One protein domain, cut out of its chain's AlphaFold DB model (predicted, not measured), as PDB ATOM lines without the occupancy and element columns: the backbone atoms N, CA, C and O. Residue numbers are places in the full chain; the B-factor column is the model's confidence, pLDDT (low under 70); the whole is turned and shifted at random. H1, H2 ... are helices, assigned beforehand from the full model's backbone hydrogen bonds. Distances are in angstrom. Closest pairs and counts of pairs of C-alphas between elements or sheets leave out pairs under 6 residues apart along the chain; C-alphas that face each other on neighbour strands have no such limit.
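Overview. This is residues 28 to 113 of the 182 residues of the protein "(mimic poison frog) hypothetical protein" of Ranitomeya imitator (mimic poison frog) (UniProt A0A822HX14). One long helix, H4, runs through the middle of an elongated domain; H1 and H2 pack on its later part, while the short H3 lies apart from H4, beyond its first residues and towards one end of the longest axis, and H5 sits alone after a loop, residues 92 to 106, that folds back from H4. The 86 printed residues have five named helices, H1 to H5 in order, and no named strand: all helix. It is only just compact, close to loose, with a radius of gyration of the C-alphas of 14.3 A and spans of 46 by 27 by 19 A.

Along the chain. H1, residues 28 to 38, begins at C-alpha 28 (162.109, 148.325, 155.485) and is 15.5 A long. H2 is residues 44 to 51, 10.6 A, and H3 residues 65 to 69. H4, residues 76 to 91, is 22.6 A long. H5, residues 107 to 113, ends at C-alpha 113 (168.947, 130.903, 132.610).

Arrangement. H4, with residues 87 to 91 alone, touches H1 at a shallow tilt of 21 degrees, the same way; the closest C-alphas, Ile 30 and Met 87, are 7.4 A apart. With residues 83 to 90 alone it touches H2 at a steep tilt of 60 degrees, opposite ways; the closest C-alphas, Leu 51 and Cys 86, are 5.7 A apart. H1 and H2 only just touch, with 3 pairs of C-alphas within 8 A, the closest Ile 30 and Val 47 at 7.3 A, about perpendicular at 78 degrees. H3 and H5 touch no helix. In H1, H2, H3, H4 and H5 every O i to N i+4 pair is within hydrogen-bond range.

Size, cuts and confidence. The C-alphas farthest apart, Asp 39 and Asn 70, are 45.8 A apart. The printed part has no cut. The links H2 to H3 and H4 to H5 are long. Residues 107 to 113 have pLDDT under 70.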
ATOM      1  N   SER A  28     163.207 148.384 154.511       93.06
ATOM      2  CA  SER A  28     162.109 148.325 155.485       93.06
ATOM      3  C   SER A  28     160.745 148.159 154.811       93.06
ATOM      4  O   SER A  28     159.878 147.455 155.328       93.06
ATOM      5  N   LEU A  29     160.554 148.790 153.650       93.94
ATOM      6  CA  LEU A  29     159.321 148.680 152.876       93.94
ATOM      7  C   LEU A  29     159.108 147.256 152.343       93.94
ATOM      8  O   LEU A  29     158.008 146.722 152.453       93.94
ATOM      9  N   ILE A  30     160.153 146.625 151.801       93.56
ATOM     10  CA  ILE A  30     160.074 145.243 151.313       93.56
ATOM     11  C   ILE A  30     159.772 144.291 152.471       93.56
ATOM     12  O   ILE A  30     158.846 143.493 152.355       93.56
ATOM     13  N   ILE A  31     160.492 144.401 153.594       94.25
ATOM     14  CA  ILE A  31     160.260 143.561 154.782       94.25
ATOM     15  C   ILE A  31     158.800 143.660 155.234       94.25
ATOM     16  O   ILE A  31     158.148 142.637 155.445       94.25
ATOM     17  N   ARG A  32     158.266 144.887 155.318       94.56
ATOM     18  CA  ARG A  32     156.870 145.130 155.696       94.56
ATOM     19  C   ARG A  32     155.894 144.415 154.762       94.56
ATOM     20  O   ARG A  32     155.001 143.736 155.252       94.56
ATOM     21  N   TYR A  33     156.074 144.518 153.447       94.31
ATOM     22  CA  TYR A  33     155.156 143.893 152.492       94.31
ATOM     23  C   TYR A  33     155.171 142.363 152.534       94.31
ATOM     24  O   TYR A  33     154.115 141.743 152.419       94.31
ATOM     25  N   TYR A  34     156.337 141.743 152.739       94.19
ATOM     26  CA  TYR A  34     156.401 140.294 152.955       94.19
ATOM     27  C   TYR A  34     155.655 139.887 154.226       94.19
ATOM     28  O   TYR A  34     154.819 138.986 154.180       94.19
ATOM     29  N   LYS A  35     155.894 140.609 155.325       94.12
ATOM     30  CA  LYS A  35     155.241 140.346 156.608       94.12
ATOM     31  C   LYS A  35     153.726 140.486 156.517       94.12
ATOM     32  O   LYS A  35     153.002 139.617 156.973       94.12
ATOM     33  N   GLU A  36     153.239 141.548 155.885       94.06
ATOM     34  CA  GLU A  36     151.802 141.792 155.727       94.06
ATOM     35  C   GLU A  36     151.105 140.738 154.858       94.06
ATOM     36  O   GLU A  36     149.938 140.432 155.090       94.06
ATOM     37  N   LYS A  37     151.790 140.200 153.839       93.75
ATOM     38  CA  LYS A  37     151.162 139.312 152.854       93.75
ATOM     39  C   LYS A  37     151.322 137.825 153.164       93.75
ATOM     40  O   LYS A  37     150.410 137.060 152.857       93.75
ATOM     41  N   LEU A  38     152.464 137.426 153.719       91.75
ATOM     42  CA  LEU A  38     152.827 136.025 153.953       91.75
ATOM     43  C   LEU A  38     152.951 135.671 155.441       91.75
ATOM     44  O   LEU A  38     153.149 134.502 155.745       91.75
ATOM     45  N   ASP A  39     152.855 136.649 156.349       90.25
ATOM     46  CA  ASP A  39     153.209 136.500 157.774       90.25
ATOM     47  C   ASP A  39     154.662 136.026 157.985       90.25
ATOM     48  O   ASP A  39     155.028 135.429 158.995       90.25
ATOM     49  N   GLU A  40     155.526 136.321 157.008       88.44
ATOM     50  CA  GLU A  40     156.946 135.981 157.013       88.44
ATOM     51  C   GLU A  40     157.797 137.250 156.970       88.44
ATOM     52  O   GLU A  40     157.586 138.139 156.144       88.44
ATOM     53  N   GLU A  41     158.808 137.327 157.836       89.81
ATOM     54  CA  GLU A  41     159.730 138.460 157.879       89.81
ATOM     55  C   GLU A  41     161.082 138.071 157.253       89.81
ATOM     56  O   GLU A  41     161.865 137.342 157.872       89.81
ATOM     57  N   PRO A  42     161.392 138.514 156.019       90.56
ATOM     58  CA  PRO A  42     162.674 138.213 155.403       90.56
ATOM     59  C   PRO A  42     163.799 138.933 156.151       90.56
ATOM     60  O   PRO A  42     163.654 140.071 156.591       90.56
ATOM     61  N   SER A  43     164.968 138.297 156.246       93.38
ATOM     62  CA  SER A  43     166.132 138.934 156.871       93.38
ATOM     63  C   SER A  43     166.628 140.146 156.072       93.38
ATOM     64  O   SER A  43     166.720 140.105 154.842       93.38
ATOM     65  N   THR A  44     167.068 141.186 156.785       91.50
ATOM     66  CA  THR A  44     167.744 142.380 156.244       91.50
ATOM     67  C   THR A  44     168.847 142.048 155.240       91.50
ATOM     68  O   THR A  44     168.943 142.658 154.177       91.50
ATOM     69  N   SER A  45     169.682 141.045 155.521       92.31
ATOM     70  CA  SER A  45     170.752 140.622 154.608       92.31
ATOM     71  C   SER A  45     170.210 140.033 153.302       92.31
ATOM     72  O   SER A  45     170.768 140.281 152.231       92.31
ATOM     73  N   SER A  46     169.101 139.291 153.365       90.56
ATOM     74  CA  SER A  46     168.443 138.746 152.176       90.56
ATOM     75  C   SER A  46     167.835 139.849 151.317       90.56
ATOM     76  O   SER A  46     168.010 139.825 150.099       90.56
ATOM     77  N   VAL A  47     167.188 140.842 151.937       91.94
ATOM     78  CA  VAL A  47     166.638 142.007 151.226       91.94
ATOM     79  C   VAL A  47     167.751 142.852 150.608       91.94
ATOM     80  O   VAL A  47     167.668 143.196 149.431       91.94
ATOM     81  N   ASN A  48     168.844 143.095 151.330       90.50
ATOM     82  CA  ASN A  48     169.998 143.807 150.780       90.50
ATOM     83  C   ASN A  48     170.590 143.097 149.561       90.50
ATOM     84  O   ASN A  48     170.838 143.739 148.548       90.50
ATOM     85  N   ARG A  49     170.710 141.764 149.588       88.38
ATOM     86  CA  ARG A  49     171.147 140.988 148.417       88.38
ATOM     87  C   ARG A  49     170.171 141.078 147.235       88.38
ATOM     88  O   ARG A  49     170.602 141.000 146.089       88.38
ATOM     89  N   LEU A  50     168.865 141.220 147.481       87.31
ATOM     90  CA  LEU A  50     167.872 141.429 146.415       87.31
ATOM     91  C   LEU A  50     168.009 142.809 145.757       87.31
ATOM     92  O   LEU A  50     167.737 142.933 144.557       87.31
ATOM     93  N   LEU A  51     168.405 143.819 146.537       88.25
ATOM     94  CA  LEU A  51     168.590 145.204 146.102       88.25
ATOM     95  C   LEU A  51     169.972 145.457 145.472       88.25
ATOM     96  O   LEU A  51     170.068 146.267 144.550       88.25
ATOM     97  N   ASP A  52     171.008 144.743 145.912       82.06
ATOM     98  CA  ASP A  52     172.402 144.867 145.463       82.06
ATOM     99  C   ASP A  52     172.665 144.103 144.155       82.06
ATOM    100  O   ASP A  52     173.383 143.103 144.100       82.06
ATOM    101  N   VAL A  53     171.985 144.512 143.081       76.12
ATOM    102  CA  VAL A  53     171.996 143.757 141.823       76.12
ATOM    103  C   VAL A  53     172.536 144.608 140.682       76.12
ATOM    104  O   VAL A  53     171.804 145.286 139.961       76.12
ATOM    105  N   VAL A  54     173.850 144.466 140.480       77.31
ATOM    106  CA  VAL A  54     174.646 145.068 139.391       77.31
ATOM    107  C   VAL A  54     174.196 144.647 137.989       77.31
ATOM    108  O   VAL A  54     174.565 145.267 136.995       77.31
ATOM    109  N   GLN A  55     173.364 143.603 137.880       76.25
ATOM    110  CA  GLN A  55     172.812 143.125 136.606       76.25
ATOM    111  C   GLN A  55     172.120 144.245 135.816       76.25
ATOM    112  O   GLN A  55     172.115 144.230 134.586       76.25
ATOM    113  N   TRP A  56     171.541 145.220 136.516       81.75
ATOM    114  CA  TRP A  56     170.817 146.324 135.900       81.75
ATOM    115  C   TRP A  56     171.708 147.507 135.510       81.75
ATOM    116  O   TRP A  56     171.228 148.423 134.846       81.75
ATOM    117  N   ASP A  57     172.982 147.515 135.905       80.69
ATOM    118  CA  ASP A  57     173.909 148.617 135.621       80.69
ATOM    119  C   ASP A  57     174.210 148.755 134.130       80.69
ATOM    120  O   ASP A  57     174.394 149.867 133.642       80.69
ATOM    121  N   TYR A  58     174.173 147.633 133.411       78.00
ATOM    122  CA  TYR A  58     174.456 147.545 131.979       78.00
ATOM    123  C   TYR A  58     173.192 147.418 131.126       78.00
ATOM    124  O   TYR A  58     173.267 147.140 129.931       78.00
ATOM    125  N   ALA A  59     172.009 147.569 131.725       77.44
ATOM    126  CA  ALA A  59     170.773 147.536 130.962       77.44
ATOM    127  C   ALA A  59     170.648 148.819 130.125       77.44
ATOM    128  O   ALA A  59     170.623 149.930 130.662       77.44
ATOM    129  N   ASN A  60     170.540 148.652 128.807       75.81
ATOM    130  CA  ASN A  60     170.334 149.755 127.871       75.81
ATOM    131  C   ASN A  60     169.051 150.535 128.202       75.81
ATOM    132  O   ASN A  60     168.089 149.975 128.736       75.81
ATOM    133  N   ASN A  61     169.011 151.818 127.831       79.38
ATOM    134  CA  ASN A  61     167.847 152.699 128.002       79.38
ATOM    135  C   ASN A  61     167.380 152.849 129.466       79.38
ATOM    136  O   ASN A  61     166.215 153.170 129.749       79.38
ATOM    137  N   THR A  62     168.275 152.621 130.429       86.00
ATOM    138  CA  THR A  62     167.978 152.854 131.846       86.00
ATOM    139  C   THR A  62     168.332 154.272 132.266       86.00
ATOM    140  O   THR A  62     167.590 154.860 133.058       86.00
ATOM    141  N   ARG A  63     169.386 154.866 131.701       91.81
ATOM    142  CA  ARG A  63     169.831 156.218 132.045       91.81
ATOM    143  C   ARG A  63     169.083 157.270 131.221       91.81
ATOM    144  O   ARG A  63     168.373 156.964 130.264       91.81
ATOM    145  N   CYS A  64     169.180 158.534 131.636       94.56
ATOM    146  CA  CYS A  64     168.699 159.637 130.805       94.56
ATOM    147  C   CYS A  64     169.654 159.860 129.625       94.56
ATOM    148  O   CYS A  64     170.828 159.502 129.718       94.56
ATOM    149  N   LYS A  65     169.169 160.497 128.552       94.81
ATOM    150  CA  LYS A  65     169.926 160.703 127.305       94.81
ATOM    151  C   LYS A  65     171.362 161.184 127.540       94.81
ATOM    152  O   LYS A  65     172.297 160.551 127.079       94.81
ATOM    153  N   TRP A  66     171.539 162.240 128.335       96.06
ATOM    154  CA  TRP A  66     172.871 162.780 128.617       96.06
ATOM    155  C   TRP A  66     173.804 161.753 129.279       96.06
ATOM    156  O   TRP A  66     174.974 161.671 128.925       96.06
ATOM    157  N   HIS A  67     173.298 160.945 130.214       94.81
ATOM    158  CA  HIS A  67     174.110 159.927 130.887       94.81
ATOM    159  C   HIS A  67     174.412 158.717 129.990       94.81
ATOM    160  O   HIS A  67     175.456 158.099 130.178       94.81
ATOM    161  N   GLU A  68     173.533 158.382 129.039       91.44
ATOM    162  CA  GLU A  68     173.827 157.373 128.008       91.44
ATOM    163  C   GLU A  68     174.912 157.881 127.047       91.44
ATOM    164  O   GLU A  68     175.927 157.214 126.867       91.44
ATOM    165  N   ASP A  69     174.747 159.092 126.503       94.00
ATOM    166  CA  ASP A  69     175.653 159.673 125.499       94.00
ATOM    167  C   ASP A  69     177.084 159.887 126.036       94.00
ATOM    168  O   ASP A  69     178.048 159.846 125.274       94.00
ATOM    169  N   ASN A  70     177.235 160.107 127.349       93.56
ATOM    170  CA  ASN A  70     178.525 160.359 128.009       93.56
ATOM    171  C   ASN A  70     179.076 159.143 128.774       93.56
ATOM    172  O   ASN A  70     180.048 159.275 129.510       93.56
ATOM    173  N   ASP A  71     178.426 157.984 128.656       88.62
ATOM    174  CA  ASP A  71     178.736 156.766 129.408       88.62
ATOM    175  C   ASP A  71     178.926 156.976 130.928       88.62
ATOM    176  O   ASP A  71     179.795 156.401 131.582       88.62
ATOM    177  N   MET A  72     178.073 157.814 131.521       89.00
ATOM    178  CA  MET A  72     178.115 158.128 132.950       89.00
ATOM    179  C   MET A  72     177.198 157.188 133.733       89.00
ATOM    180  O   MET A  72     176.003 157.082 133.450       89.00
ATOM    181  N   TRP A  73     177.732 156.512 134.752       84.56
ATOM    182  CA  TRP A  73     176.989 155.482 135.498       84.56
ATOM    183  C   TRP A  73     176.070 156.047 136.594       84.56
ATOM    184  O   TRP A  73     175.055 155.435 136.935       84.56
ATOM    185  N   TYR A  74     176.371 157.237 137.120       88.88
ATOM    186  CA  TYR A  74     175.653 157.852 138.244       88.88
ATOM    187  C   TYR A  74     174.409 158.639 137.812       88.88
ATOM    188  O   TYR A  74     174.318 159.848 138.002       88.88
ATOM    189  N   CYS A  75     173.422 157.945 137.248       92.38
ATOM    190  CA  CYS A  75     172.170 158.557 136.812       92.38
ATOM    191  C   CYS A  75     171.044 158.325 137.830       92.38
ATOM    192  O   CYS A  75     170.669 157.180 138.078       92.38
ATOM    193  N   ALA A  76     170.432 159.397 138.348       93.69
ATOM    194  CA  ALA A  76     169.288 159.288 139.260       93.69
ATOM    195  C   ALA A  76     168.122 158.484 138.650       93.69
ATOM    196  O   ALA A  76     167.551 157.630 139.322       93.69
ATOM    197  N   LEU A  77     167.827 158.688 137.357       93.50
ATOM    198  CA  LEU A  77     166.788 157.936 136.645       93.50
ATOM    199  C   LEU A  77     167.099 156.436 136.594       93.50
ATOM    200  O   LEU A  77     166.210 155.617 136.830       93.50
ATOM    201  N   ALA A  78     168.353 156.075 136.310       91.62
ATOM    202  CA  ALA A  78     168.754 154.676 136.299       91.62
ATOM    203  C   ALA A  78     168.649 154.076 137.701       91.62
ATOM    204  O   ALA A  78     168.049 153.020 137.847       91.62
ATOM    205  N   SER A  79     169.142 154.764 138.735       90.75
ATOM    206  CA  SER A  79     169.016 154.309 140.125       90.75
ATOM    207  C   SER A  79     167.559 154.051 140.516       90.75
ATOM    208  O   SER A  79     167.262 152.992 141.058       90.75
ATOM    209  N   CYS A  80     166.634 154.956 140.177       92.31
ATOM    210  CA  CYS A  80     165.204 154.754 140.423       92.31
ATOM    211  C   CYS A  80     164.669 153.507 139.706       92.31
ATOM    212  O   CYS A  80     164.057 152.656 140.349       92.31
ATOM    213  N   LYS A  81     164.948 153.352 138.405       91.62
ATOM    214  CA  LYS A  81     164.514 152.175 137.633       91.62
ATOM    215  C   LYS A  81     165.056 150.868 138.214       91.62
ATOM    216  O   LYS A  81     164.299 149.916 138.352       91.62
ATOM    217  N   LYS A  82     166.338 150.826 138.596       91.00
ATOM    218  CA  LYS A  82     166.977 149.641 139.200       91.00
ATOM    219  C   LYS A  82     166.255 149.199 140.468       91.00
ATOM    220  O   LYS A  82     165.932 148.023 140.603       91.00
ATOM    221  N   ILE A  83     165.942 150.145 141.354       91.50
ATOM    222  CA  ILE A  83     165.155 149.863 142.558       91.50
ATOM    223  C   ILE A  83     163.775 149.309 142.190       91.50
ATOM    224  O   ILE A  83     163.377 148.283 142.734       91.50
ATOM    225  N   THR A  84     163.070 149.916 141.231       92.12
ATOM    226  CA  THR A  84     161.757 149.425 140.777       92.12
ATOM    227  C   THR A  84     161.828 148.006 140.208       92.12
ATOM    228  O   THR A  84     160.944 147.193 140.481       92.12
ATOM    229  N   TYR A  85     162.885 147.670 139.466       91.62
ATOM    230  CA  TYR A  85     163.113 146.319 138.955       91.62
ATOM    231  C   TYR A  85     163.342 145.327 140.099       91.62
ATOM    232  O   TYR A  85     162.704 144.277 140.147       91.62
ATOM    233  N   CYS A  86     164.197 145.669 141.065       91.25
ATOM    234  CA  CYS A  86     164.433 144.821 142.232       91.25
ATOM    235  C   CYS A  86     163.151 144.606 143.052       91.25
ATOM    236  O   CYS A  86     162.854 143.467 143.406       91.25
ATOM    237  N   MET A  87     162.356 145.658 143.275       92.62
ATOM    238  CA  MET A  87     161.058 145.556 143.950       92.62
ATOM    239  C   MET A  87     160.075 144.674 143.178       92.62
ATOM    240  O   MET A  87     159.461 143.791 143.769       92.62
ATOM    241  N   SER A  88     159.965 144.865 141.859       92.81
ATOM    242  CA  SER A  88     159.093 144.047 141.009       92.81
ATOM    243  C   SER A  88     159.490 142.576 141.084       92.81
ATOM    244  O   SER A  88     158.641 141.712 141.264       92.81
ATOM    245  N   ARG A  89     160.791 142.273 141.014       90.25
ATOM    246  CA  ARG A  89     161.288 140.898 141.122       90.25
ATOM    247  C   ARG A  89     161.041 140.282 142.500       90.25
ATOM    248  O   ARG A  89     160.771 139.090 142.562       90.25
ATOM    249  N   ALA A  90     161.165 141.059 143.575       90.00
ATOM    250  CA  ALA A  90     160.935 140.573 144.933       90.00
ATOM    251  C   ALA A  90     159.444 140.297 145.187       90.00
ATOM    252  O   ALA A  90     159.078 139.222 145.647       90.00
ATOM    253  N   LEU A  91     158.569 141.243 144.842       92.38
ATOM    254  CA  LEU A  91     157.174 141.225 145.285       92.38
ATOM    255  C   LEU A  91     156.206 140.595 144.280       92.38
ATOM    256  O   LEU A  91     155.094 140.244 144.664       92.38
ATOM    257  N   ALA A  92     156.586 140.415 143.012       94.12
ATOM    258  CA  ALA A  92     155.652 139.913 142.004       94.12
ATOM    259  C   ALA A  92     155.047 138.549 142.363       94.12
ATOM    260  O   ALA A  92     153.839 138.386 142.252       94.12
ATOM    261  N   SER A  93     155.845 137.597 142.859       90.69
ATOM    262  CA  SER A  93     155.320 136.294 143.292       90.69
ATOM    263  C   SER A  93     154.520 136.362 144.593       90.69
ATOM    264  O   SER A  93     153.697 135.498 144.838       90.69
ATOM    265  N   VAL A  94     154.773 137.367 145.434       92.19
ATOM    266  CA  VAL A  94     154.074 137.565 146.715       92.19
ATOM    267  C   VAL A  94     152.642 138.072 146.488       92.19
ATOM    268  O   VAL A  94     151.737 137.776 147.265       92.19
ATOM    269  N   TYR A  95     152.430 138.823 145.406       94.31
ATOM    270  CA  TYR A  95     151.144 139.427 145.045       94.31
ATOM    271  C   TYR A  95     150.528 138.845 143.763       94.31
ATOM    272  O   TYR A  95     149.616 139.453 143.209       94.31
ATOM    273  N   ASP A  96     151.029 137.706 143.278       93.44
ATOM    274  CA  ASP A  96     150.566 137.040 142.050       93.44
ATOM    275  C   ASP A  96     150.549 137.952 140.804       93.44
ATOM    276  O   ASP A  96     149.707 137.838 139.911       93.44
ATOM    277  N   VAL A  97     151.510 138.876 140.720       94.12
ATOM    278  CA  VAL A  97     151.676 139.782 139.579       94.12
ATOM    279  C   VAL A  97     152.491 139.094 138.490       94.12
ATOM    280  O   VAL A  97     153.636 138.687 138.693       94.12
ATOM    281  N   VAL A  98     151.932 139.033 137.282       93.00
ATOM    282  CA  VAL A  98     152.662 138.545 136.110       93.00
ATOM    283  C   VAL A  98     153.701 139.582 135.690       93.00
ATOM    284  O   VAL A  98     153.371 140.687 135.256       93.00
ATOM    285  N   LEU A  99     154.976 139.212 135.795       91.44
ATOM    286  CA  LEU A  99     156.072 140.052 135.329       91.44
ATOM    287  C   LEU A  99     156.035 140.193 133.807       91.44
ATOM    288  O   LEU A  99     155.908 139.224 133.062       91.44
ATOM    289  N   THR A 100     156.225 141.421 133.348       90.62
ATOM    290  CA  THR A 100     156.282 141.788 131.927       90.62
ATOM    291  C   THR A 100     157.585 142.548 131.652       90.62
ATOM    292  O   THR A 100     158.262 142.971 132.598       90.62
ATOM    293  N   PRO A 101     157.942 142.801 130.381       87.00
ATOM    294  CA  PRO A 101     159.111 143.616 130.047       87.00
ATOM    295  C   PRO A 101     159.086 145.045 130.614       87.00
ATOM    296  O   PRO A 101     160.138 145.669 130.717       87.00
ATOM    297  N   THR A 102     157.914 145.571 130.995       85.31
ATOM    298  CA  THR A 102     157.806 146.880 131.664       85.31
ATOM    299  C   THR A 102     158.234 146.819 133.129       85.31
ATOM    300  O   THR A 102     158.730 147.811 133.654       85.31
ATOM    301  N   HIS A 103     158.066 145.664 133.781       89.81
ATOM    302  CA  HIS A 103     158.510 145.433 135.155       89.81
ATOM    303  C   HIS A 103     159.998 145.109 135.222       89.81
ATOM    304  O   HIS A 103     160.684 145.564 136.130       89.81
ATOM    305  N   LEU A 104     160.487 144.297 134.281       87.00
ATOM    306  CA  LEU A 104     161.877 143.866 134.215       87.00
ATOM    307  C   LEU A 104     162.366 143.895 132.763       87.00
ATOM    308  O   LEU A 104     161.899 143.087 131.950       87.00
ATOM    309  N   PRO A 105     163.340 144.755 132.419       81.12
ATOM    310  CA  PRO A 105     163.952 144.701 131.104       81.12
ATOM    311  C   PRO A 105     164.640 143.343 130.926       81.12
ATOM    312  O   PRO A 105     165.237 142.802 131.856       81.12
ATOM    313  N   ASN A 106     164.565 142.781 129.719       71.44
ATOM    314  CA  ASN A 106     165.203 141.506 129.367       71.44
ATOM    315  C   ASN A 106     164.717 140.280 130.173       71.44
ATOM    316  O   ASN A 106     165.476 139.328 130.365       71.44
ATOM    317  N   LEU A 107     163.446 140.261 130.600       68.31
ATOM    318  CA  LEU A 107     162.815 139.144 131.328       68.31
ATOM    319  C   LEU A 107     163.097 137.755 130.706       68.31
ATOM    320  O   LEU A 107     163.319 136.781 131.425       68.31
ATOM    321  N   GLN A 108     163.169 137.676 129.373       55.75
ATOM    322  CA  GLN A 108     163.425 136.437 128.627       55.75
ATOM    323  C   GLN A 108     164.837 135.861 128.836       55.75
ATOM    324  O   GLN A 108     164.990 134.641 128.847       55.75
ATOM    325  N   ILE A 109     165.853 136.704 129.066       54.75
ATOM    326  CA  ILE A 109     167.242 136.265 129.309       54.75
ATOM    327  C   ILE A 109     167.351 135.551 130.665       54.75
ATOM    328  O   ILE A 109     168.134 134.620 130.822       54.75
ATOM    329  N   ASN A 110     166.525 135.938 131.640       51.00
ATOM    330  CA  ASN A 110     166.524 135.337 132.976       51.00
ATOM    331  C   ASN A 110     165.707 134.034 133.039       51.00
ATOM    332  O   ASN A 110     166.084 133.112 133.759       51.00
ATOM    333  N   ALA A 111     164.622 133.918 132.263       49.53
ATOM    334  CA  ALA A 111     163.844 132.678 132.166       49.53
ATOM    335  C   ALA A 111     164.636 131.549 131.475       49.53
ATOM    336  O   ALA A 111     164.609 130.408 131.929       49.53
ATOM    337  N   THR A 112     165.418 131.883 130.442       41.72
ATOM    338  CA  THR A 112     166.321 130.932 129.764       41.72
ATOM    339  C   THR A 112     167.554 130.553 130.589       41.72
ATOM    340  O   THR A 112     168.180 129.551 130.287       41.72
ATOM    341  N   GLN A 113     167.896 131.293 131.650       46.69
ATOM    342  CA  GLN A 113     168.947 130.903 132.610       46.69
ATOM    343  C   GLN A 113     168.438 129.933 133.689       46.69
ATOM    344  O   GLN A 113     169.233 129.237 134.314       46.69
TER     345      GLN A 113